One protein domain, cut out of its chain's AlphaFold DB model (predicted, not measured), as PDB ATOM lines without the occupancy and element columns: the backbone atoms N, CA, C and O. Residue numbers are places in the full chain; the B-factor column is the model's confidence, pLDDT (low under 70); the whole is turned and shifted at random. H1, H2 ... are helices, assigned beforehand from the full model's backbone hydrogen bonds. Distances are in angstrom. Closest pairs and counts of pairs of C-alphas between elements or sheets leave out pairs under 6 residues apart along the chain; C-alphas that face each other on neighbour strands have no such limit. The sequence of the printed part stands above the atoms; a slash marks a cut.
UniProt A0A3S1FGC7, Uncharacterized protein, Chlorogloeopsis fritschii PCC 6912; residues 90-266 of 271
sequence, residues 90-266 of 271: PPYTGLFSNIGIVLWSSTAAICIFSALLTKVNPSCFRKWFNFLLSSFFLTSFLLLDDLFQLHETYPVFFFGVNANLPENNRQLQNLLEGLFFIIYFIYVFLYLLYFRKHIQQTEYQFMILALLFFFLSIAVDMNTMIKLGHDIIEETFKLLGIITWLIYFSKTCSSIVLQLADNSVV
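This is residues 90 to 266 of the 271 residues of an uncharacterized protein of Chlorogloeopsis fritschii PCC 6912 (UniProt A0A3S1FGC7). Five long helices, H1, H2, H4, H5 and H6, run side by side along one long axis and make a loosely closed ring, while the short H3 sits at one end by the first part of H4. Going round, H4 is next to H2, H2 to H1, H1 to H6 and H6 to H5; between H5 and H4 the ring stays slightly open. The printed part has 177 residues with six named helices, H1 to H6 in chain order, and no named strand; its class is all helix. It is only just compact, close to loose, with a radius of gyration of the C-alphas of 18.7 A, and elongated, spanning 67 by 36 by 34 A.

The longest helix is H6, residues 230 to 266. H5, residues 204 to 221, touches it closest at the C-alphas of Ala 210 and Gly 241, 4.3 A apart; the two form a helical hairpin at a shallow tilt of 18 degrees. H1, residues 95 to 118, touches H6 closest at the C-alphas of Thr 107 and Leu 246, 5.2 A apart, running the same way at 18 degrees, a shallow tilt. H2, residues 122 to 148, forms a helical hairpin with H1, the closest C-alphas being those of Ala 108 and Phe 136, 4.7 A apart. H1, H2 and H6 are an up-and-down bundle, each running against the one before it in the chain. H4, residues 170 to 199, touches H2 with residues 188 to 198 alone, closest at the C-alphas of Phe 131 and Phe 195, 6.8 A apart. H2 has a kink of 33 degrees near residue 129, and H4 one of 46 degrees near residue 193. H4 and H5 are near each other and meet only through their link. H3, residues 150 to 159, touches H4 at a steep tilt of 55 degrees, closest at the C-alphas of His 151 and Glu 177, 5.6 A apart. Among the pairs apart are H1 and H5, and H4 and H6. Every O i to N i+4 pair is within hydrogen-bond range in H1, H5 and H6; the counts are 21 of 23 in H2, 4 of 6 in H3 and 24 of 26 in H4.

H6 measures 54.7 A from C-alpha 230 at (123.709, 209.024, 158.240) to C-alpha 266 at (157.399, 166.013, 156.808). H4 measures 38.9 A, H2 35.4 A, H1 35.0 A, H5 25.9 A and H3 13.4 A. H1 begins with C-alpha 95 at (122.131, 195.898, 147.523).

The C-alphas farthest apart, of Asn 168 and Val 266, are 67.2 A apart. The printed part has no cut, and no link is long. Residues 90 to 95 and 223 to 229 are among those that stand free. The mean pLDDT of the printed part is 87.8; residue 155 and residues 157 to 171, 224 to 228 and 265 to 266 are under 70.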
ATOM      1  N   PRO A  90     112.300 197.088 143.220       94.38
ATOM      2  CA  PRO A  90     113.320 196.737 142.237       94.38
ATOM      3  C   PRO A  90     114.353 195.730 142.782       94.38
ATOM      4  O   PRO A  90     114.643 195.740 143.975       94.38
ATOM      5  N   PRO A  91     115.018 194.946 141.914       89.69
ATOM      6  CA  PRO A  91     115.954 193.892 142.330       89.69
ATOM      7  C   PRO A  91     117.233 194.403 143.023       89.69
ATOM      8  O   PRO A  91     117.987 193.617 143.582       89.69
ATOM      9  N   TYR A  92     117.513 195.708 142.974       91.94
ATOM     10  CA  TYR A  92     118.645 196.323 143.680       91.94
ATOM     11  C   TYR A  92     118.293 196.781 145.105       91.94
ATOM     12  O   TYR A  92     119.134 197.368 145.791       91.94
ATOM     13  N   THR A  93     117.055 196.576 145.563       92.56
ATOM     14  CA  THR A  93     116.671 196.878 146.945       92.56
ATOM     15  C   THR A  93     117.497 196.030 147.911       92.56
ATOM     16  O   THR A  93     117.614 194.822 147.749       92.56
ATOM     17  N   GLY A  94     118.123 196.691 148.888       91.00
ATOM     18  CA  GLY A  94     119.014 196.031 149.843       91.00
ATOM     19  C   GLY A  94     120.406 195.687 149.302       91.00
ATOM     20  O   GLY A  94     121.111 194.925 149.949       91.00
ATOM     21  N   LEU A  95     120.841 196.236 148.154       92.44
ATOM     22  CA  LEU A  95     122.131 195.898 147.523       92.44
ATOM     23  C   LEU A  95     123.328 195.886 148.497       92.44
ATOM     24  O   LEU A  95     124.114 194.943 148.469       92.44
ATOM     25  N   PHE A  96     123.466 196.911 149.347       91.88
ATOM     26  CA  PHE A  96     124.554 196.995 150.333       91.88
ATOM     27  C   PHE A  96     124.510 195.835 151.337       91.88
ATOM     28  O   PHE A  96     125.505 195.126 151.496       91.88
ATOM     29  N   SER A  97     123.342 195.591 151.935       92.50
ATOM     30  CA  SER A  97     123.123 194.475 152.862       92.50
ATOM     31  C   SER A  97     123.362 193.117 152.185       92.50
ATOM     32  O   SER A  97     124.108 192.284 152.699       92.50
ATOM     33  N   ASN A  98     122.859 192.927 150.960       94.62
ATOM     34  CA  ASN A  98     123.045 191.697 150.185       94.62
ATOM     35  C   ASN A  98     124.527 191.403 149.896       94.62
ATOM     36  O   ASN A  98     124.958 190.252 149.993       94.62
ATOM     37  N   ILE A  99     125.337 192.424 149.590       97.12
ATOM     38  CA  ILE A  99     126.793 192.261 149.458       97.12
ATOM     39  C   ILE A  99     127.404 191.841 150.802       97.12
ATOM     40  O   ILE A  99     128.212 190.911 150.837       97.12
ATOM     41  N   GLY A 100     126.995 192.470 151.907       97.31
ATOM     42  CA  GLY A 100     127.404 192.079 153.258       97.31
ATOM     43  C   GLY A 100     127.122 190.600 153.552       97.31
ATOM     44  O   GLY A 100     128.028 189.869 153.949       97.31
ATOM     45  N   ILE A 101     125.911 190.126 153.254       97.06
ATOM     46  CA  ILE A 101     125.481 188.725 153.410       97.06
ATOM     47  C   ILE A 101     126.370 187.760 152.603       97.06
ATOM     48  O   ILE A 101     126.783 186.707 153.105       97.06
ATOM     49  N   VAL A 102     126.731 188.108 151.364       98.19
ATOM     50  CA  VAL A 102     127.650 187.298 150.539       98.19
ATOM     51  C   VAL A 102     129.049 187.217 151.166       98.19
ATOM     52  O   VAL A 102     129.675 186.154 151.179       98.19
ATOM     53  N   LEU A 103     129.549 188.312 151.734       98.44
ATOM     54  CA  LEU A 103     130.871 188.346 152.372       98.44
ATOM     55  C   LEU A 103     130.887 187.607 153.721       98.44
ATOM     56  O   LEU A 103     131.835 186.869 154.023       98.44
ATOM     57  N   TRP A 104     129.819 187.736 154.506       98.25
ATOM     58  CA  TRP A 104     129.611 186.975 155.732       98.25
ATOM     59  C   TRP A 104     129.557 185.471 155.467       98.25
ATOM     60  O   TRP A 104     130.290 184.699 156.093       98.25
ATOM     61  N   SER A 105     128.742 185.050 154.496       98.31
ATOM     62  CA  SER A 105     128.628 183.640 154.107       98.31
ATOM     63  C   SER A 105     129.947 183.085 153.568       98.31
ATOM     64  O   SER A 105     130.336 181.978 153.944       98.31
ATOM     65  N   SER A 106     130.699 183.874 152.794       98.56
ATOM     66  CA  SER A 106     132.051 183.517 152.346       98.56
ATOM     67  C   SER A 106     133.000 183.279 153.524       98.56
ATOM     68  O   SER A 106     133.712 182.274 153.560       98.56
ATOM     69  N   THR A 107     132.969 184.154 154.535       98.69
ATOM     70  CA  THR A 107     133.791 183.994 155.742       98.69
ATOM     71  C   THR A 107     133.419 182.725 156.510       98.69
ATOM     72  O   THR A 107     134.295 181.944 156.887       98.69
ATOM     73  N   ALA A 108     132.120 182.484 156.712       98.62
ATOM     74  CA  ALA A 108     131.628 181.298 157.401       98.62
ATOM     75  C   ALA A 108     132.058 180.018 156.664       98.62
ATOM     76  O   ALA A 108     132.610 179.105 157.285       98.62
ATOM     77  N   ALA A 109     131.889 179.980 155.338       98.44
ATOM     78  CA  ALA A 109     132.269 178.854 154.491       98.44
ATOM     79  C   ALA A 109     133.771 178.534 154.574       98.44
ATOM     80  O   ALA A 109     134.139 177.373 154.764       98.44
ATOM     81  N   ILE A 110     134.640 179.548 154.495       98.19
ATOM     82  CA  ILE A 110     136.094 179.353 154.595       98.19
ATOM     83  C   ILE A 110     136.472 178.830 155.989       98.19
ATOM     84  O   ILE A 110     137.230 177.865 156.092       98.19
ATOM     85  N   CYS A 111     135.897 179.388 157.059       98.38
ATOM     86  CA  CYS A 111     136.157 178.939 158.429       98.38
ATOM     87  C   CYS A 111     135.783 177.466 158.648       98.38
ATOM     88  O   CYS A 111     136.603 176.696 159.157       98.38
ATOM     89  N   ILE A 112     134.574 177.043 158.252       98.00
ATOM     90  CA  ILE A 112     134.153 175.645 158.433       98.00
ATOM     91  C   ILE A 112     134.948 174.697 157.534       98.00
ATOM     92  O   ILE A 112     135.349 173.624 157.986       98.00
ATOM     93  N   PHE A 113     135.237 175.096 156.294       97.50
ATOM     94  CA  PHE A 113     136.045 174.303 155.373       97.50
ATOM     95  C   PHE A 113     137.451 174.063 155.935       97.50
ATOM     96  O   PHE A 113     137.887 172.915 156.061       97.50
ATOM     97  N   SER A 114     138.135 175.123 156.367       96.50
ATOM     98  CA  SER A 114     139.461 175.016 156.977       96.50
ATOM     99  C   SER A 114     139.432 174.251 158.301       96.50
ATOM    100  O   SER A 114     140.339 173.457 158.556       96.50
ATOM    101  N   ALA A 115     138.376 174.386 159.112       96.31
ATOM    102  CA  ALA A 115     138.197 173.549 160.296       96.31
ATOM    103  C   ALA A 115     138.161 172.062 159.903       96.31
ATOM    104  O   ALA A 115     138.920 171.259 160.441       96.31
ATOM    105  N   LEU A 116     137.353 171.678 158.914       94.44
ATOM    106  CA  LEU A 116     137.258 170.283 158.477       94.44
ATOM    107  C   LEU A 116     138.594 169.725 157.959       94.44
ATOM    108  O   LEU A 116     138.904 168.572 158.260       94.44
ATOM    109  N   LEU A 117     139.423 170.532 157.288       93.00
ATOM    110  CA  LEU A 117     140.774 170.123 156.878       93.00
ATOM    111  C   LEU A 117     141.690 169.838 158.078       93.00
ATOM    112  O   LEU A 117     142.398 168.833 158.095       93.00
ATOM    113  N   THR A 118     141.627 170.655 159.133       89.31
ATOM    114  CA  THR A 118     142.426 170.419 160.354       89.31
ATOM    115  C   THR A 118     142.045 169.148 161.111       89.31
ATOM    116  O   THR A 118     142.843 168.621 161.888       89.31
ATOM    117  N   LYS A 119     140.853 168.595 160.855       84.94
ATOM    118  CA  LYS A 119     140.399 167.336 161.458       84.94
ATOM    119  C   LYS A 119     141.187 166.119 160.965       84.94
ATOM    120  O   LYS A 119     141.196 165.110 161.665       84.94
ATOM    121  N   VAL A 120     141.849 166.209 159.805       79.50
ATOM    122  CA  VAL A 120     142.660 165.118 159.232       79.50
ATOM    123  C   VAL A 120     143.856 164.779 160.127       79.50
ATOM    124  O   VAL A 120     144.232 163.616 160.218       79.50
ATOM    125  N   ASN A 121     144.406 165.758 160.857       77.56
ATOM    126  CA  ASN A 121     145.497 165.540 161.809       77.56
ATOM    127  C   ASN A 121     145.144 166.112 163.202       77.56
ATOM    128  O   ASN A 121     145.630 167.177 163.606       77.56
ATOM    129  N   PRO A 122     144.247 165.432 163.946       70.00
ATOM    130  CA  PRO A 122     143.580 166.012 165.106       70.00
ATOM    131  C   PRO A 122     144.534 166.279 166.273       70.00
ATOM    132  O   PRO A 122     144.313 167.227 167.018       70.00
ATOM    133  N   SER A 123     145.602 165.498 166.433       74.62
ATOM    134  CA  SER A 123     146.507 165.580 167.588       74.62
ATOM    135  C   SER A 123     147.242 166.922 167.676       74.62
ATOM    136  O   SER A 123     147.344 167.502 168.756       74.62
ATOM    137  N   CYS A 124     147.712 167.448 166.541       77.06
ATOM    138  CA  CYS A 124     148.460 168.706 166.484       77.06
ATOM    139  C   CYS A 124     147.546 169.927 166.301       77.06
ATOM    140  O   CYS A 124     147.830 170.993 166.846       77.06
ATOM    141  N   PHE A 125     146.422 169.772 165.591       86.88
ATOM    142  CA  PHE A 125     145.577 170.896 165.178       86.88
ATOM    143  C   PHE A 125     144.235 170.997 165.915       86.88
ATOM    144  O   PHE A 125     143.418 171.849 165.572       86.88
ATOM    145  N   ARG A 126     143.986 170.206 166.974       88.75
ATOM    146  CA  ARG A 126     142.699 170.230 167.701       88.75
ATOM    147  C   ARG A 126     142.271 171.624 168.161       88.75
ATOM    148  O   ARG A 126     141.086 171.947 168.133       88.75
ATOM    149  N   LYS A 127     143.220 172.437 168.624       91.81
ATOM    150  CA  LYS A 127     142.913 173.784 169.121       91.81
ATOM    151  C   LYS A 127     142.541 174.735 167.979       91.81
ATOM    152  O   LYS A 127     141.580 175.486 168.123       91.81
ATOM    153  N   TRP A 128     143.215 174.617 166.833       94.12
ATOM    154  CA  TRP A 128     142.874 175.335 165.603       94.12
ATOM    155  C   TRP A 128     141.522 174.905 165.036       94.12
ATOM    156  O   TRP A 128     140.737 175.764 164.652       94.12
ATOM    157  N   PHE A 129     141.201 173.607 165.082       95.31
ATOM    158  CA  PHE A 129     139.870 173.101 164.741       95.31
ATOM    159  C   PHE A 129     138.783 173.803 165.563       95.31
ATOM    160  O   PHE A 129     137.835 174.341 165.000       95.31
ATOM    161  N   ASN A 130     138.938 173.836 166.893       95.38
ATOM    162  CA  ASN A 130     137.969 174.487 167.776       95.38
ATOM    163  C   ASN A 130     137.866 175.994 167.496       95.38
ATOM    164  O   ASN A 130     136.762 176.521 167.457       95.38
ATOM    165  N   PHE A 131     138.995 176.674 167.275       97.19
ATOM    166  CA  PHE A 131     139.018 178.098 166.931       97.19
ATOM    167  C   PHE A 131     138.250 178.393 165.639       97.19
ATOM    168  O   PHE A 131     137.345 179.225 165.646       97.19
ATOM    169  N   LEU A 132     138.553 177.681 164.552       97.56
ATOM    170  CA  LEU A 132     137.900 177.874 163.254       97.56
ATOM    171  C   LEU A 132     136.418 177.489 163.291       97.56
ATOM    172  O   LEU A 132     135.582 178.184 162.718       97.56
ATOM    173  N   LEU A 133     136.066 176.429 164.024       97.56
ATOM    174  CA  LEU A 133     134.674 176.029 164.206       97.56
ATOM    175  C   LEU A 133     133.887 177.076 165.011       97.56
ATOM    176  O   LEU A 133     132.778 177.440 164.628       97.56
ATOM    177  N   SER A 134     134.459 177.608 166.093       97.69
ATOM    178  CA  SER A 134     133.847 178.716 166.832       97.69
ATOM    179  C   SER A 134     133.760 179.991 165.992       97.69
ATOM    180  O   SER A 134     132.770 180.706 166.097       97.69
ATOM    181  N   SER A 135     134.742 180.246 165.123       98.12
ATOM    182  CA  SER A 135     134.717 181.362 164.166       98.12
ATOM    183  C   SER A 135     133.569 181.226 163.167       98.12
ATOM    184  O   SER A 135     132.891 182.208 162.877       98.12
ATOM    185  N   PHE A 136     133.324 180.008 162.671       98.38
ATOM    186  CA  PHE A 136     132.182 179.694 161.814       98.38
ATOM    187  C   PHE A 136     130.860 179.984 162.522       98.38
ATOM    188  O   PHE A 136     130.012 180.658 161.943       98.38
ATOM    189  N   PHE A 137     130.688 179.527 163.766       97.88
ATOM    190  CA  PHE A 137     129.456 179.780 164.517       97.88
ATOM    191  C   PHE A 137     129.253 181.266 164.821       97.88
ATOM    192  O   PHE A 137     128.153 181.768 164.613       97.88
ATOM    193  N   LEU A 138     130.307 181.979 165.231       97.50
ATOM    194  CA  LEU A 138     130.250 183.423 165.463       97.50
ATOM    195  C   LEU A 138     129.855 184.180 164.191       97.50
ATOM    196  O   LEU A 138     128.926 184.978 164.202       97.50
ATOM    197  N   THR A 139     130.533 183.893 163.082       98.12
ATOM    198  CA  THR A 139     130.280 184.540 161.788       98.12
ATOM    199  C   THR A 139     128.884 184.195 161.262       98.12
ATOM    200  O   THR A 139     128.191 185.066 160.757       98.12
ATOM    201  N   SER A 140     128.440 182.943 161.411       97.62
ATOM    202  CA  SER A 140     127.095 182.519 160.995       97.62
ATOM    203  C   SER A 140     126.003 183.166 161.840       97.62
ATOM    204  O   SER A 140     124.926 183.440 161.332       97.62
ATOM    205  N   PHE A 141     126.265 183.415 163.121       95.44
ATOM    206  CA  PHE A 141     125.330 184.124 163.984       95.44
ATOM    207  C   PHE A 141     125.149 185.583 163.543       95.44
ATOM    208  O   PHE A 141     124.013 186.018 163.393       95.44
ATOM    209  N   LEU A 142     126.246 186.291 163.244       94.88
ATOM    210  CA  LEU A 142     126.198 187.649 162.680       94.88
ATOM    211  C   LEU A 142     125.540 187.672 161.290       94.88
ATOM    212  O   LEU A 142     124.738 188.548 161.000       94.88
ATOM    213  N   LEU A 143     125.819 186.665 160.455       96.69
ATOM    214  CA  LEU A 143     125.175 186.491 159.151       96.69
ATOM    215  C   LEU A 143     123.658 186.333 159.266       96.69
ATOM    216  O   LEU A 143     122.924 186.935 158.492       96.69
ATOM    217  N   LEU A 144     123.193 185.471 160.171       94.19
ATOM    218  CA  LEU A 144     121.765 185.221 160.356       94.19
ATOM    219  C   LEU A 144     121.054 186.453 160.910       94.19
ATOM    220  O   LEU A 144     119.912 186.697 160.533       94.19
ATOM    221  N   ASP A 145     121.723 187.220 161.771       91.81
ATOM    222  CA  ASP A 145     121.204 188.506 162.215       91.81
ATOM    223  C   ASP A 145     121.059 189.486 161.049       91.81
ATOM    224  O   ASP A 145     119.956 189.961 160.831       91.81
ATOM    225  N   ASP A 146     122.097 189.711 160.237       91.69
ATOM    226  CA  ASP A 146     122.008 190.615 159.076       91.69
ATOM    227  C   ASP A 146     120.995 190.134 158.020       91.69
ATOM    228  O   ASP A 146     120.328 190.946 157.381       91.69
ATOM    229  N   LEU A 147     120.848 188.817 157.839       92.81
ATOM    230  CA  LEU A 147     119.924 188.229 156.864       92.81
ATOM    231  C   LEU A 147     118.452 188.389 157.264       92.81
ATOM    232  O   LEU A 147     117.598 188.549 156.395       92.81
ATOM    233  N   PHE A 148     118.150 188.301 158.560       89.44
ATOM    234  CA  PHE A 148     116.779 188.356 159.079       89.44
ATOM    235  C   PHE A 148     116.478 189.623 159.885       89.44
ATOM    236  O   PHE A 148     115.363 189.765 160.380       89.44
ATOM    237  N   GLN A 149     117.454 190.519 160.037       88.81
ATOM    238  CA  GLN A 149     117.416 191.698 160.904       88.81
ATOM    239  C   GLN A 149     116.904 191.346 162.306       88.81
ATOM    240  O   GLN A 149     115.950 191.950 162.799       88.81
ATOM    241  N   LEU A 150     117.466 190.305 162.935       85.19
ATOM    242  CA  LEU A 150     116.914 189.749 164.178       85.19
ATOM    243  C   LEU A 150     116.902 190.790 165.303       85.19
ATOM    244  O   LEU A 150     115.930 190.845 166.052       85.19
ATOM    245  N   HIS A 151     117.936 191.625 165.404       82.81
ATOM    246  CA  HIS A 151     118.018 192.675 166.422       82.81
ATOM    247  C   HIS A 151     116.923 193.751 166.308       82.81
ATOM    248  O   HIS A 151     116.558 194.329 167.329       82.81
ATOM    249  N   GLU A 152     116.344 193.961 165.123       76.88
ATOM    250  CA  GLU A 152     115.252 194.922 164.885       76.88
ATOM    251  C   GLU A 152     113.875 194.238 164.884       76.88
ATOM    252  O   GLU A 152     112.887 194.753 165.408       76.88
ATOM    253  N   THR A 153     113.793 193.040 164.300       75.12
ATOM    254  CA  THR A 153     112.527 192.352 164.004       75.12
ATOM    255  C   THR A 153     112.166 191.261 165.008       75.12
ATOM    256  O   THR A 153     111.100 190.648 164.887       75.12
ATOM    257  N   TYR A 154     112.967 191.047 166.063       74.50
ATOM    258  CA  TYR A 154     112.628 190.104 167.136       74.50
ATOM    259  C   TYR A 154     111.195 190.264 167.687       74.50
ATOM    260  O   TYR A 154     110.602 189.231 168.015       74.50
ATOM    261  N   PRO A 155     110.563 191.461 167.781       69.19
ATOM    262  CA  PRO A 155     109.209 191.521 168.304       69.19
ATOM    263  C   PRO A 155     108.200 190.806 167.410       69.19
ATOM    264  O   PRO A 155     107.264 190.193 167.920       69.19
ATOM    265  N   VAL A 156     108.418 190.828 166.094       71.25
ATOM    266  CA  VAL A 156     107.594 190.100 165.125       71.25
ATOM    267  C   VAL A 156     107.732 188.595 165.348       71.25
ATOM    268  O   VAL A 156     106.736 187.875 165.321       71.25
ATOM    269  N   PHE A 157     108.942 188.117 165.653       68.25
ATOM    270  CA  PHE A 157     109.191 186.704 165.946       68.25
ATOM    271  C   PHE A 157     108.546 186.229 167.258       68.25
ATOM    272  O   PHE A 157     108.028 185.114 167.306       68.25
ATOM    273  N   PHE A 158     108.562 187.045 168.320       68.81
ATOM    274  CA  PHE A 158     108.052 186.638 169.639       68.81
ATOM    275  C   PHE A 158     106.561 186.914 169.849       68.81
ATOM    276  O   PHE A 158     105.887 186.128 170.515       68.81
ATOM    277  N   PHE A 159     106.044 188.018 169.310       67.31
ATOM    278  CA  PHE A 159     104.659 188.447 169.522       67.31
ATOM    279  C   PHE A 159     103.767 188.229 168.283       67.31
ATOM    280  O   PHE A 159     102.542 188.289 168.396       67.31
ATOM    281  N   GLY A 160     104.357 187.895 167.131       62.78
ATOM    282  CA  GLY A 160     103.664 187.623 165.871       62.78
ATOM    283  C   GLY A 160     103.451 188.870 165.005       62.78
ATOM    284  O   GLY A 160     103.528 189.999 165.477       62.78
ATOM    285  N   VAL A 161     103.125 188.659 163.724       59.66
ATOM    286  CA  VAL A 161     102.900 189.723 162.715       59.66
ATOM    287  C   VAL A 161     101.764 190.683 163.105       59.66
ATOM    288  O   VAL A 161     101.788 191.854 162.750       59.66
ATOM    289  N   ASN A 162     100.793 190.200 163.890       52.56
ATOM    290  CA  ASN A 162      99.655 190.979 164.391       52.56
ATOM    291  C   ASN A 162      99.885 191.570 165.788       52.56
ATOM    292  O   ASN A 162      98.944 192.083 166.402       52.56
ATOM    293  N   ALA A 163     101.103 191.470 166.327       54.97
ATOM    294  CA  ALA A 163     101.458 192.226 167.508       54.97
ATOM    295  C   ALA A 163     101.439 193.702 167.130       54.97
ATOM    296  O   ALA A 163     102.417 194.243 166.624       54.97
ATOM    297  N   ASN A 164     100.304 194.348 167.388       45.56
ATOM    298  CA  ASN A 164     100.190 195.793 167.475       45.56
ATOM    299  C   ASN A 164     101.069 196.256 168.643       45.56
ATOM    300  O   ASN A 164     100.564 196.625 169.704       45.56
ATOM    301  N   LEU A 165     102.392 196.191 168.486       53.44
ATOM    302  CA  LEU A 165     103.264 197.048 169.254       53.44
ATOM    303  C   LEU A 165     102.854 198.460 168.855       53.44
ATOM    304  O   LEU A 165     102.935 198.800 167.674       53.44
ATOM    305  N   PRO A 166     102.330 199.265 169.790       50.75
ATOM    306  CA  PRO A 166     101.987 200.630 169.463       50.75
ATOM    307  C   PRO A 166     103.263 201.297 168.943       50.75
ATOM    308  O   PRO A 166     104.270 201.280 169.655       50.75
ATOM    309  N   GLU A 167     103.209 201.924 167.762       52.69
ATOM    310  CA  GLU A 167     104.267 202.807 167.220       52.69
ATOM    311  C   GLU A 167     104.823 203.784 168.285       52.69
ATOM    312  O   GLU A 167     105.952 204.260 168.198       52.69
ATOM    313  N   ASN A 168     104.050 204.044 169.345       47.12
ATOM    314  CA  ASN A 168     104.384 204.920 170.462       47.12
ATOM    315  C   ASN A 168     105.390 204.365 171.489       47.12
ATOM    316  O   ASN A 168     105.871 205.144 172.312       47.12
ATOM    317  N   ASN A 169     105.765 203.083 171.463       60.91
ATOM    318  CA  ASN A 169     106.726 202.521 172.426       60.91
ATOM    319  C   ASN A 169     108.153 202.413 171.865       60.91
ATOM    320  O   ASN A 169     108.875 201.467 172.175       60.91
ATOM    321  N   ARG A 170     108.602 203.420 171.106       66.94
ATOM    322  CA  ARG A 170     109.991 203.539 170.615       66.94
ATOM    323  C   ARG A 170     111.041 203.349 171.722       66.94
ATOM    324  O   ARG A 170     112.112 202.815 171.484       66.94
ATOM    325  N   GLN A 171     110.714 203.710 172.965       69.88
ATOM    326  CA  GLN A 171     111.577 203.465 174.129       69.88
ATOM    327  C   GLN A 171     111.793 201.975 174.436       69.88
ATOM    328  O   GLN A 171     112.898 201.586 174.804       69.88
ATOM    329  N   LEU A 172     110.753 201.145 174.302       71.81
ATOM    330  CA  LEU A 172     110.847 199.707 174.550       71.81
ATOM    331  C   LEU A 172     111.642 199.016 173.438       71.81
ATOM    332  O   LEU A 172     112.447 198.139 173.736       71.81
ATOM    333  N   GLN A 173     111.443 199.445 172.190       71.06
ATOM    334  CA  GLN A 173     112.199 198.955 171.041       71.06
ATOM    335  C   GLN A 173     113.697 199.260 171.197       71.06
ATOM    336  O   GLN A 173     114.495 198.331 171.239       71.06
ATOM    337  N   ASN A 174     114.061 200.522 171.455       74.50
ATOM    338  CA  ASN A 174     115.458 200.916 171.673       74.50
ATOM    339  C   ASN A 174     116.110 200.172 172.858       74.50
ATOM    340  O   ASN A 174     117.299 199.858 172.828       74.50
ATOM    341  N   LEU A 175     115.355 199.905 173.935       79.56
ATOM    342  CA  LEU A 175     115.867 199.159 175.091       79.56
ATOM    343  C   LEU A 175     116.239 197.727 174.703       79.56
ATOM    344  O   LEU A 175     117.271 197.217 175.135       79.56
ATOM    345  N   LEU A 176     115.391 197.079 173.911       78.25
ATOM    346  CA  LEU A 176     115.564 195.692 173.505       78.25
ATOM    347  C   LEU A 176     116.617 195.548 172.396       78.25
ATOM    348  O   LEU A 176     117.457 194.659 172.513       78.25
ATOM    349  N   GLU A 177     116.668 196.459 171.420       79.69
ATOM    350  CA  GLU A 177     117.793 196.592 170.474       79.69
ATOM    351  C   GLU A 177     119.125 196.721 171.234       79.69
ATOM    352  O   GLU A 177     120.085 195.987 170.983       79.69
ATOM    353  N   GLY A 178     119.155 197.555 172.281       82.31
ATOM    354  CA  GLY A 178     120.303 197.673 173.179       82.31
ATOM    355  C   GLY A 178     120.698 196.355 173.861       82.31
ATOM    356  O   GLY A 178     121.889 196.084 174.027       82.31
ATOM    357  N   LEU A 179     119.736 195.496 174.225       85.12
ATOM    358  CA  LEU A 179     120.037 194.166 174.770       85.12
ATOM    359  C   LEU A 179     120.681 193.250 173.725       85.12
ATOM    360  O   LEU A 179     121.621 192.535 174.075       85.12
ATOM    361  N   PHE A 180     120.227 193.277 172.468       84.50
ATOM    362  CA  PHE A 180     120.869 192.523 171.384       84.50
ATOM    363  C   PHE A 180     122.321 192.960 171.203       84.50
ATOM    364  O   PHE A 180     123.215 192.112 171.224       84.50
ATOM    365  N   PHE A 181     122.587 194.268 171.170       85.56
ATOM    366  CA  PHE A 181     123.957 194.779 171.100       85.56
ATOM    367  C   PHE A 181     124.813 194.365 172.302       85.56
ATOM    368  O   PHE A 181     125.970 193.979 172.125       85.56
ATOM    369  N   ILE A 182     124.264 194.365 173.523       90.06
ATOM    370  CA  ILE A 182     124.978 193.876 174.714       90.06
ATOM    371  C   ILE A 182     125.285 192.377 174.592       90.06
ATOM    372  O   ILE A 182     126.402 191.957 174.896       90.06
ATOM    373  N   ILE A 183     124.330 191.566 174.132       89.81
ATOM    374  CA  ILE A 183     124.529 190.127 173.917       89.81
ATOM    375  C   ILE A 183     125.623 189.896 172.870       89.81
ATOM    376  O   ILE A 183     126.516 189.079 173.101       89.81
ATOM    377  N   TYR A 184     125.606 190.636 171.760       90.00
ATOM    378  CA  TYR A 184     126.633 190.564 170.718       90.00
ATOM    379  C   TYR A 184     128.000 190.946 171.257       90.00
ATOM    380  O   TYR A 184     128.967 190.205 171.071       90.00
ATOM    381  N   PHE A 185     128.072 192.053 171.993       91.62
ATOM    382  CA  PHE A 185     129.304 192.504 172.616       91.62
ATOM    383  C   PHE A 185     129.858 191.449 173.574       91.62
ATOM    384  O   PHE A 185     131.029 191.097 173.471       91.62
ATOM    385  N   ILE A 186     129.029 190.888 174.460       94.88
ATOM    386  CA  ILE A 186     129.442 189.827 175.388       94.88
ATOM    387  C   ILE A 186     129.908 188.592 174.617       94.88
ATOM    388  O   ILE A 186     130.952 188.030 174.946       94.88
ATOM    389  N   TYR A 187     129.176 188.166 173.588       94.12
ATOM    390  CA  TYR A 187     129.517 186.970 172.825       94.12
ATOM    391  C   TYR A 187     130.851 187.123 172.083       94.12
ATOM    392  O   TYR A 187     131.736 186.274 172.225       94.12
ATOM    393  N   VAL A 188     131.041 188.243 171.377       95.25
ATOM    394  CA  VAL A 188     132.308 188.591 170.718       95.25
ATOM    395  C   VAL A 188     133.425 188.728 171.753       95.25
ATOM    396  O   VAL A 188     134.503 188.166 171.575       95.25
ATOM    397  N   PHE A 189     133.181 189.406 172.873       96.25
ATOM    398  CA  PHE A 189     134.177 189.606 173.923       96.25
ATOM    399  C   PHE A 189     134.640 188.284 174.547       96.25
ATOM    400  O   PHE A 189     135.843 188.035 174.649       96.25
ATOM    401  N   LEU A 190     133.711 187.395 174.909       97.06
ATOM    402  CA  LEU A 190     134.028 186.063 175.428       97.06
ATOM    403  C   LEU A 190     134.795 185.227 174.400       97.06
ATOM    404  O   LEU A 190     135.766 184.556 174.762       97.06
ATOM    405  N   TYR A 191     134.412 185.304 173.124       97.38
ATOM    406  CA  TYR A 191     135.140 184.666 172.031       97.38
ATOM    407  C   TYR A 191     136.593 185.168 171.946       97.38
ATOM    408  O   TYR A 191     137.527 184.360 171.931       97.38
ATOM    409  N   LEU A 192     136.802 186.490 171.972       96.88
ATOM    410  CA  LEU A 192     138.133 187.102 171.935       96.88
ATOM    411  C   LEU A 192     138.979 186.699 173.149       96.88
ATOM    412  O   LEU A 192     140.155 186.367 172.997       96.88
ATOM    413  N   LEU A 193     138.392 186.671 174.351       97.00
ATOM    414  CA  LEU A 193     139.085 186.249 175.570       97.00
ATOM    415  C   LEU A 193     139.494 184.776 175.525       97.00
ATOM    416  O   LEU A 193     140.642 184.441 175.836       97.00
ATOM    417  N   TYR A 194     138.571 183.900 175.126       97.31
ATOM    418  CA  TYR A 194     138.805 182.461 175.068       97.31
ATOM    419  C   TYR A 194     139.890 182.114 174.040       97.31
ATOM    420  O   TYR A 194     140.809 181.341 174.328       97.31
ATOM    421  N   PHE A 195     139.850 182.743 172.862       97.25
ATOM    422  CA  PHE A 195     140.790 182.480 171.772       97.25
ATOM    423  C   PHE A 195     141.979 183.444 171.698       97.25
ATOM    424  O   PHE A 195     142.762 183.348 170.753       97.25
ATOM    425  N   ARG A 196     142.205 184.292 172.713       96.38
ATOM    426  CA  ARG A 196     143.262 185.326 172.717       96.38
ATOM    427  C   ARG A 196     144.636 184.828 172.265       96.38
ATOM    428  O   ARG A 196     145.314 185.505 171.508       96.38
ATOM    429  N   LYS A 197     145.031 183.620 172.690       94.81
ATOM    430  CA  LYS A 197     146.336 183.034 172.344       94.81
ATOM    431  C   LYS A 197     146.440 182.669 170.862       94.81
ATOM    432  O   LYS A 197     147.513 182.805 170.300       94.81
ATOM    433  N   HIS A 198     145.347 182.211 170.250       94.81
ATOM    434  CA  HIS A 198     145.309 181.908 168.818       94.81
ATOM    435  C   HIS A 198     145.277 183.201 168.012       94.81
ATOM    436  O   HIS A 198     146.041 183.342 167.072       94.81
ATOM    437  N   ILE A 199     144.469 184.178 168.435       95.94
ATOM    438  CA  ILE A 199     144.389 185.491 167.782       95.94
ATOM    439  C   ILE A 199     145.754 186.198 167.815       95.94
ATOM    440  O   ILE A 199     146.186 186.757 166.820       95.94
ATOM    441  N   GLN A 200     146.504 186.115 168.915       95.25
ATOM    442  CA  GLN A 200     147.859 186.680 168.994       95.25
ATOM    443  C   GLN A 200     148.878 186.009 168.057       95.25
ATOM    444  O   GLN A 200     149.926 186.592 167.792       95.25
ATOM    445  N   GLN A 201     148.597 184.793 167.578       93.25
ATOM    446  CA  GLN A 201     149.431 184.070 166.611       93.25
ATOM    447  C   GLN A 201     149.039 184.363 165.155       93.25
ATOM    448  O   GLN A 201     149.730 183.916 164.243       93.25
ATOM    449  N   THR A 202     147.938 185.082 164.928       95.19
ATOM    450  CA  THR A 202     147.469 185.491 163.601       95.19
ATOM    451  C   THR A 202     147.761 186.971 163.366       95.19
ATOM    452  O   THR A 202     148.275 187.686 164.229       95.19
ATOM    453  N   GLU A 203     147.419 187.466 162.177       94.56
ATOM    454  CA  GLU A 203     147.493 188.890 161.851       94.56
ATOM    455  C   GLU A 203     146.333 189.671 162.498       94.56
ATOM    456  O   GLU A 203     145.449 190.206 161.826       94.56
ATOM    457  N   TYR A 204     146.325 189.733 163.833       95.88
ATOM    458  CA  TYR A 204     145.254 190.325 164.645       95.88
ATOM    459  C   TYR A 204     144.982 191.811 164.363       95.88
ATOM    460  O   TYR A 204     143.945 192.328 164.772       95.88
ATOM    461  N   GLN A 205     145.876 192.497 163.648       97.38
ATOM    462  CA  GLN A 205     145.681 193.872 163.186       97.38
ATOM    463  C   GLN A 205     144.386 194.012 162.373       97.38
ATOM    464  O   GLN A 205     143.617 194.940 162.612       97.38
ATOM    465  N   PHE A 206     144.096 193.055 161.482       97.81
ATOM    466  CA  PHE A 206     142.851 193.054 160.707       97.81
ATOM    467  C   PHE A 206     141.623 192.799 161.589       97.81
ATOM    468  O   PHE A 206     140.588 193.420 161.380       97.81
ATOM    469  N   MET A 207     141.738 191.952 162.618       97.19
ATOM    470  CA  MET A 207     140.651 191.736 163.582       97.19
ATOM    471  C   MET A 207     140.319 193.027 164.343       97.19
ATOM    472  O   MET A 207     139.156 193.406 164.434       97.19
ATOM    473  N   ILE A 208     141.334 193.728 164.859       97.44
ATOM    474  CA  ILE A 208     141.139 195.009 165.556       97.44
ATOM    475  C   ILE A 208     140.502 196.037 164.619       97.44
ATOM    476  O   ILE A 208     139.572 196.730 165.019       97.44
ATOM    477  N   LEU A 209     140.974 196.118 163.373       98.25
ATOM    478  CA  LEU A 209     140.442 197.054 162.387       98.25
ATOM    479  C   LEU A 209     138.977 196.752 162.027       98.25
ATOM    480  O   LEU A 209     138.173 197.676 161.951       98.25
ATOM    481  N   ALA A 210     138.607 195.477 161.875       98.06
ATOM    482  CA  ALA A 210     137.219 195.078 161.639       98.06
ATOM    483  C   ALA A 210     136.310 195.485 162.811       98.06
ATOM    484  O   ALA A 210     135.270 196.107 162.606       98.06
ATOM    485  N   LEU A 211     136.736 195.202 164.046       97.25
ATOM    486  CA  LEU A 211     136.004 195.588 165.255       97.25
ATOM    487  C   LEU A 211     135.889 197.109 165.404       97.25
ATOM    488  O   LEU A 211     134.850 197.598 165.840       97.25
ATOM    489  N   LEU A 212     136.926 197.861 165.020       97.62
ATOM    490  CA  LEU A 212     136.886 199.322 165.003       97.62
ATOM    491  C   LEU A 212     135.827 199.835 164.023       97.62
ATOM    492  O   LEU A 212     135.062 200.723 164.381       97.62
ATOM    493  N   PHE A 213     135.751 199.279 162.814       98.06
ATOM    494  CA  PHE A 213     134.730 199.672 161.843       98.06
ATOM    495  C   PHE A 213     133.311 199.340 162.311       98.06
ATOM    496  O   PHE A 213     132.437 200.195 162.208       98.06
ATOM    497  N   PHE A 214     133.085 198.169 162.913       95.38
ATOM    498  CA  PHE A 214     131.784 197.858 163.515       95.38
ATOM    499  C   PHE A 214     131.431 198.810 164.660       95.38
ATOM    500  O   PHE A 214     130.304 199.290 164.740       95.38
ATOM    501  N   PHE A 215     132.402 199.144 165.512       93.69
ATOM    502  CA  PHE A 215     132.196 200.126 166.571       93.69
ATOM    503  C   PHE A 215     131.849 201.512 166.011       93.69
ATOM    504  O   PHE A 215     130.949 202.166 166.529       93.69
ATOM    505  N   LEU A 216     132.522 201.953 164.943       94.06
ATOM    506  CA  LEU A 216     132.213 203.214 164.267       94.06
ATOM    507  C   LEU A 216     130.819 203.198 163.629       94.06
ATOM    508  O   LEU A 216     130.124 204.202 163.726       94.06
ATOM    509  N   SER A 217     130.395 202.073 163.045       92.25
ATOM    510  CA  SER A 217     129.032 201.893 162.525       92.25
ATOM    511  C   SER A 217     127.990 202.110 163.623       92.25
ATOM    512  O   SER A 217     127.142 202.984 163.493       92.25
ATOM    513  N   ILE A 218     128.118 201.401 164.751       88.62
ATOM    514  CA  ILE A 218     127.201 201.533 165.898       88.62
ATOM    515  C   ILE A 218     127.243 202.958 166.474       88.62
ATOM    516  O   ILE A 218     126.221 203.522 166.847       88.62
ATOM    517  N   ALA A 219     128.425 203.575 166.545       88.69
ATOM    518  CA  ALA A 219     128.562 204.942 167.042       88.69
ATOM    519  C   ALA A 219     127.866 205.978 166.141       88.69
ATOM    520  O   ALA A 219     127.385 206.993 166.649       88.69
ATOM    521  N   VAL A 220     127.829 205.744 164.823       87.25
ATOM    522  CA  VAL A 220     127.074 206.576 163.876       87.25
ATOM    523  C   VAL A 220     125.579 206.367 164.083       87.25
ATOM    524  O   VAL A 220     124.881 207.360 164.273       87.25
ATOM    525  N   ASP A 221     125.119 205.117 164.156       83.25
ATOM    526  CA  ASP A 221     123.712 204.764 164.397       83.25
ATOM    527  C   ASP A 221     123.156 205.438 165.669       83.25
ATOM    528  O   ASP A 221     122.183 206.196 165.638       83.25
ATOM    529  N   MET A 222     123.887 205.335 166.785       78.44
ATOM    530  CA  MET A 222     123.497 205.963 168.053       78.44
ATOM    531  C   MET A 222     123.467 207.505 168.014       78.44
ATOM    532  O   MET A 222     122.844 208.135 168.879       78.44
ATOM    533  N   ASN A 223     124.153 208.148 167.064       76.94
ATOM    534  CA  ASN A 223     124.314 209.599 167.028       76.94
ATOM    535  C   ASN A 223     123.391 210.280 166.005       76.94
ATOM    536  O   ASN A 223     123.789 210.648 164.900       76.94
ATOM    537  N   THR A 224     122.172 210.587 166.447       66.62
ATOM    538  CA  THR A 224     121.120 211.275 165.663       66.62
ATOM    539  C   THR A 224     121.456 212.706 165.194       66.62
ATOM    540  O   THR A 224     120.663 213.337 164.491       66.62
ATOM    541  N   MET A 225     122.614 213.261 165.576       62.03
ATOM    542  CA  MET A 225     123.047 214.615 165.192       62.03
ATOM    543  C   MET A 225     123.521 214.711 163.733       62.03
ATOM    544  O   MET A 225     123.523 215.803 163.158       62.03
ATOM    545  N   ILE A 226     123.903 213.591 163.114       64.19
ATOM    546  CA  ILE A 226     124.260 213.530 161.695       64.19
ATOM    547  C   ILE A 226     122.953 213.344 160.919       64.19
ATOM    548  O   ILE A 226     122.403 212.258 160.895       64.19
ATOM    549  N   LYS A 227     122.400 214.410 160.328       65.44
ATOM    550  CA  LYS A 227     121.120 214.326 159.586       65.44
ATOM    551  C   LYS A 227     121.276 214.040 158.096       65.44
ATOM    552  O   LYS A 227     120.320 213.617 157.457       65.44
ATOM    553  N   LEU A 228     122.443 214.326 157.521       68.00
ATOM    554  CA  LEU A 228     122.691 214.162 156.091       68.00
ATOM    555  C   LEU A 228     123.664 213.000 155.880       68.00
ATOM    556  O   LEU A 228     124.798 213.066 156.348       68.00
ATOM    557  N   GLY A 229     123.222 211.960 155.172       74.94
ATOM    558  CA  GLY A 229     124.063 210.808 154.831       74.94
ATOM    559  C   GLY A 229     124.367 209.859 155.993       74.94
ATOM    560  O   GLY A 229     125.307 209.081 155.870       74.94
ATOM    561  N   HIS A 230     123.598 209.923 157.084       81.50
ATOM    562  CA  HIS A 230     123.709 209.024 158.240       81.50
ATOM    563  C   HIS A 230     123.692 207.553 157.811       81.50
ATOM    564  O   HIS A 230     124.722 206.895 157.953       81.50
ATOM    565  N   ASP A 231     122.631 207.134 157.114       81.38
ATOM    566  CA  ASP A 231     122.469 205.773 156.590       81.38
ATOM    567  C   ASP A 231     123.670 205.333 155.732       81.38
ATOM    568  O   ASP A 231     124.182 204.229 155.851       81.38
ATOM    569  N   ILE A 232     124.186 206.218 154.870       88.75
ATOM    570  CA  ILE A 232     125.308 205.881 153.976       88.75
ATOM    571  C   ILE A 232     126.597 205.679 154.773       88.75
ATOM    572  O   ILE A 232     127.379 204.779 154.467       88.75
ATOM    573  N   ILE A 233     126.859 206.539 155.758       90.75
ATOM    574  CA  ILE A 233     128.081 206.484 156.563       90.75
ATOM    575  C   ILE A 233     128.065 205.241 157.452       90.75
ATOM    576  O   ILE A 233     129.069 204.529 157.505       90.75
ATOM    577  N   GLU A 234     126.940 204.980 158.113       89.94
ATOM    578  CA  GLU A 234     126.731 203.786 158.924       89.94
ATOM    579  C   GLU A 234     126.975 202.518 158.097       89.94
ATOM    580  O   GLU A 234     127.895 201.751 158.392       89.94
ATOM    581  N   GLU A 235     126.248 202.363 156.989       91.69
ATOM    582  CA  GLU A 235     126.347 201.196 156.108       91.69
ATOM    583  C   GLU A 235     127.754 201.029 155.517       91.69
ATOM    584  O   GLU A 235     128.252 199.912 155.344       91.69
ATOM    585  N   THR A 236     128.454 202.136 155.249       95.00
ATOM    586  CA  THR A 236     129.845 202.094 154.778       95.00
ATOM    587  C   THR A 236     130.774 201.521 155.843       95.00
ATOM    588  O   THR A 236     131.592 200.650 155.537       95.00
ATOM    589  N   PHE A 237     130.669 201.981 157.093       96.56
ATOM    590  CA  PHE A 237     131.487 201.443 158.180       96.56
ATOM    591  C   PHE A 237     131.159 199.980 158.459       96.56
ATOM    592  O   PHE A 237     132.085 199.177 158.604       96.56
ATOM    593  N   LYS A 238     129.877 199.605 158.442       95.50
ATOM    594  CA  LYS A 238     129.451 198.208 158.545       95.50
ATOM    595  C   LYS A 238     130.120 197.351 157.472       95.50
ATOM    596  O   LYS A 238     130.815 196.388 157.796       95.50
ATOM    597  N   LEU A 239     130.005 197.746 156.202       97.38
ATOM    598  CA  LEU A 239     130.577 197.004 155.078       97.38
ATOM    599  C   LEU A 239     132.110 196.909 155.149       97.38
ATOM    600  O   LEU A 239     132.671 195.838 154.908       97.38
ATOM    601  N   LEU A 240     132.803 197.990 155.524       98.25
ATOM    602  CA  LEU A 240     134.256 197.973 155.745       98.25
ATOM    603  C   LEU A 240     134.652 196.995 156.859       98.25
ATOM    604  O   LEU A 240     135.660 196.289 156.731       98.25
ATOM    605  N   GLY A 241     133.849 196.915 157.922       98.25
ATOM    606  CA  GLY A 241     133.987 195.916 158.978       98.25
ATOM    607  C   GLY A 241     133.890 194.491 158.436       98.25
ATOM    608  O   GLY A 241     134.802 193.694 158.659       98.25
ATOM    609  N   ILE A 242     132.854 194.193 157.645       98.38
ATOM    610  CA  ILE A 242     132.622 192.866 157.040       98.38
ATOM    611  C   ILE A 242     133.765 192.473 156.092       98.38
ATOM    612  O   ILE A 242     134.286 191.358 156.168       98.38
ATOM    613  N   ILE A 243     134.206 193.385 155.220       98.50
ATOM    614  CA  ILE A 243     135.321 193.134 154.291       98.50
ATOM    615  C   ILE A 243     136.601 192.819 155.073       98.50
ATOM    616  O   ILE A 243     137.301 191.849 154.779       98.50
ATOM    617  N   THR A 244     136.902 193.619 156.096       98.62
ATOM    618  CA  THR A 244     138.106 193.433 156.913       98.62
ATOM    619  C   THR A 244     138.038 192.133 157.723       98.62
ATOM    620  O   THR A 244     139.045 191.432 157.858       98.62
ATOM    621  N   TRP A 245     136.848 191.762 158.198       98.62
ATOM    622  CA  TRP A 245     136.580 190.489 158.868       98.62
ATOM    623  C   TRP A 245     136.861 189.292 157.948       98.62
ATOM    624  O   TRP A 245     137.591 188.372 158.331       98.62
ATOM    625  N   LEU A 246     136.375 189.337 156.702       98.75
ATOM    626  CA  LEU A 246     136.668 188.325 155.685       98.75
ATOM    627  C   LEU A 246     138.169 188.229 155.394       98.75
ATOM    628  O   LEU A 246     138.704 187.121 155.315       98.75
ATOM    629  N   ILE A 247     138.865 189.363 155.258       98.56
ATOM    630  CA  ILE A 247     140.319 189.387 155.035       98.56
ATOM    631  C   ILE A 247     141.040 188.690 156.190       98.56
ATOM    632  O   ILE A 247     141.847 187.787 155.950       98.56
ATOM    633  N   TYR A 248     140.723 189.049 157.437       98.62
ATOM    634  CA  TYR A 248     141.330 188.439 158.621       98.62
ATOM    635  C   TYR A 248     141.186 186.909 158.615       98.62
ATOM    636  O   TYR A 248     142.176 186.181 158.780       98.62
ATOM    637  N   PHE A 249     139.969 186.406 158.394       98.50
ATOM    638  CA  PHE A 249     139.715 184.968 158.405       98.50
ATOM    639  C   PHE A 249     140.298 184.253 157.193       98.50
ATOM    640  O   PHE A 249     140.840 183.162 157.359       98.50
ATOM    641  N   SER A 250     140.288 184.868 156.012       98.44
ATOM    642  CA  SER A 250     140.906 184.300 154.809       98.44
ATOM    643  C   SER A 250     142.411 184.104 154.995       98.44
ATOM    644  O   SER A 250     142.932 183.018 154.731       98.44
ATOM    645  N   LYS A 251     143.113 185.115 155.530       98.12
ATOM    646  CA  LYS A 251     144.556 185.026 155.814       98.12
ATOM    647  C   LYS A 251     144.860 183.989 156.890       98.12
ATOM    648  O   LYS A 251     145.763 183.169 156.725       98.12
ATOM    649  N   THR A 252     144.077 183.988 157.966       97.69
ATOM    650  CA  THR A 252     144.225 183.029 159.067       97.69
ATOM    651  C   THR A 252     144.026 181.591 158.586       97.69
ATOM    652  O   THR A 252     144.870 180.731 158.829       97.69
ATOM    653  N   CYS A 253     142.945 181.333 157.850       97.25
ATOM    654  CA  CYS A 253     142.634 180.019 157.301       97.25
ATOM    655  C   CYS A 253     143.705 179.546 156.313       97.25
ATOM    656  O   CYS A 253     144.142 178.401 156.398       97.25
ATOM    657  N   SER A 254     144.178 180.428 155.425       96.75
ATOM    658  CA  SER A 254     145.258 180.114 154.486       96.75
ATOM    659  C   SER A 254     146.549 179.717 155.210       96.75
ATOM    660  O   SER A 254     147.105 178.660 154.918       96.75
ATOM    661  N   SER A 255     146.974 180.494 156.214       95.12
ATOM    662  CA  SER A 255     148.170 180.195 157.014       95.12
ATOM    663  C   SER A 255     148.079 178.829 157.709       95.12
ATOM    664  O   SER A 255     149.006 178.025 157.629       95.12
ATOM    665  N   ILE A 256     146.931 178.514 158.320       94.00
ATOM    666  CA  ILE A 256     146.710 177.225 158.996       94.00
ATOM    667  C   ILE A 256     146.728 176.059 157.998       94.00
ATOM    668  O   ILE A 256     147.318 175.017 158.280       94.00
ATOM    669  N   VAL A 257     146.091 176.216 156.834       93.12
ATOM    670  CA  VAL A 257     146.052 175.170 155.801       93.12
ATOM    671  C   VAL A 257     147.442 174.917 155.214       93.12
ATOM    672  O   VAL A 257     147.809 173.759 155.028       93.12
ATOM    673  N   LEU A 258     148.240 175.963 154.985       92.62
ATOM    674  CA  LEU A 258     149.627 175.820 154.530       92.62
ATOM    675  C   LEU A 258     150.488 175.093 155.571       92.62
ATOM    676  O   LEU A 258     151.160 174.123 155.236       92.62
ATOM    677  N   GLN A 259     150.378 175.459 156.852       89.75
ATOM    678  CA  GLN A 259     151.068 174.745 157.935       89.75
ATOM    679  C   GLN A 259     150.663 173.267 158.015       89.75
ATOM    680  O   GLN A 259     151.482 172.408 158.344       89.75
ATOM    681  N   LEU A 260     149.396 172.949 157.747       89.00
ATOM    682  CA  LEU A 260     148.920 171.571 157.707       89.00
ATOM    683  C   LEU A 260     149.529 170.798 156.529       89.00
ATOM    684  O   LEU A 260     149.958 169.657 156.713       89.00
ATOM    685  N   ALA A 261     149.603 171.423 155.350       86.88
ATOM    686  CA  ALA A 261     150.230 170.839 154.170       86.88
ATOM    687  C   ALA A 261     151.714 170.532 154.428       86.88
ATOM    688  O   ALA A 261     152.138 169.392 154.234       86.88
ATOM    689  N   ASP A 262     152.469 171.479 154.984       85.62
ATOM    690  CA  ASP A 262     153.891 171.286 155.292       85.62
ATOM    691  C   ASP A 262     154.115 170.146 156.300       85.62
ATOM    692  O   ASP A 262     154.965 169.277 156.099       85.62
ATOM    693  N   ASN A 263     153.296 170.068 157.355       78.88
ATOM    694  CA  ASN A 263     153.392 168.986 158.341       78.88
ATOM    695  C   ASN A 263     153.060 167.605 157.754       78.88
ATOM    696  O   ASN A 263     153.628 166.600 158.189       78.88
ATOM    697  N   SER A 264     152.156 167.539 156.772       71.94
ATOM    698  CA  SER A 264     151.814 166.283 156.096       71.94
ATOM    699  C   SER A 264     152.952 165.753 155.216       71.94
ATOM    700  O   SER A 264     153.136 164.540 155.129       71.94
ATOM    701  N   VAL A 265     153.766 166.645 154.637       69.75
ATOM    702  CA  VAL A 265     154.948 166.282 153.838       69.75
ATOM    703  C   VAL A 265     156.081 165.753 154.725       69.75
ATOM    704  O   VAL A 265     156.770 164.805 154.356       69.75
ATOM    705  N   VAL A 266     156.268 166.332 155.914       61.84
ATOM    706  CA  VAL A 266     157.399 166.013 156.808       61.84
ATOM    707  C   VAL A 266     157.192 164.702 157.590       61.84
ATOM    708  O   VAL A 266     158.165 164.034 157.950       61.84
TER     709      VAL A 266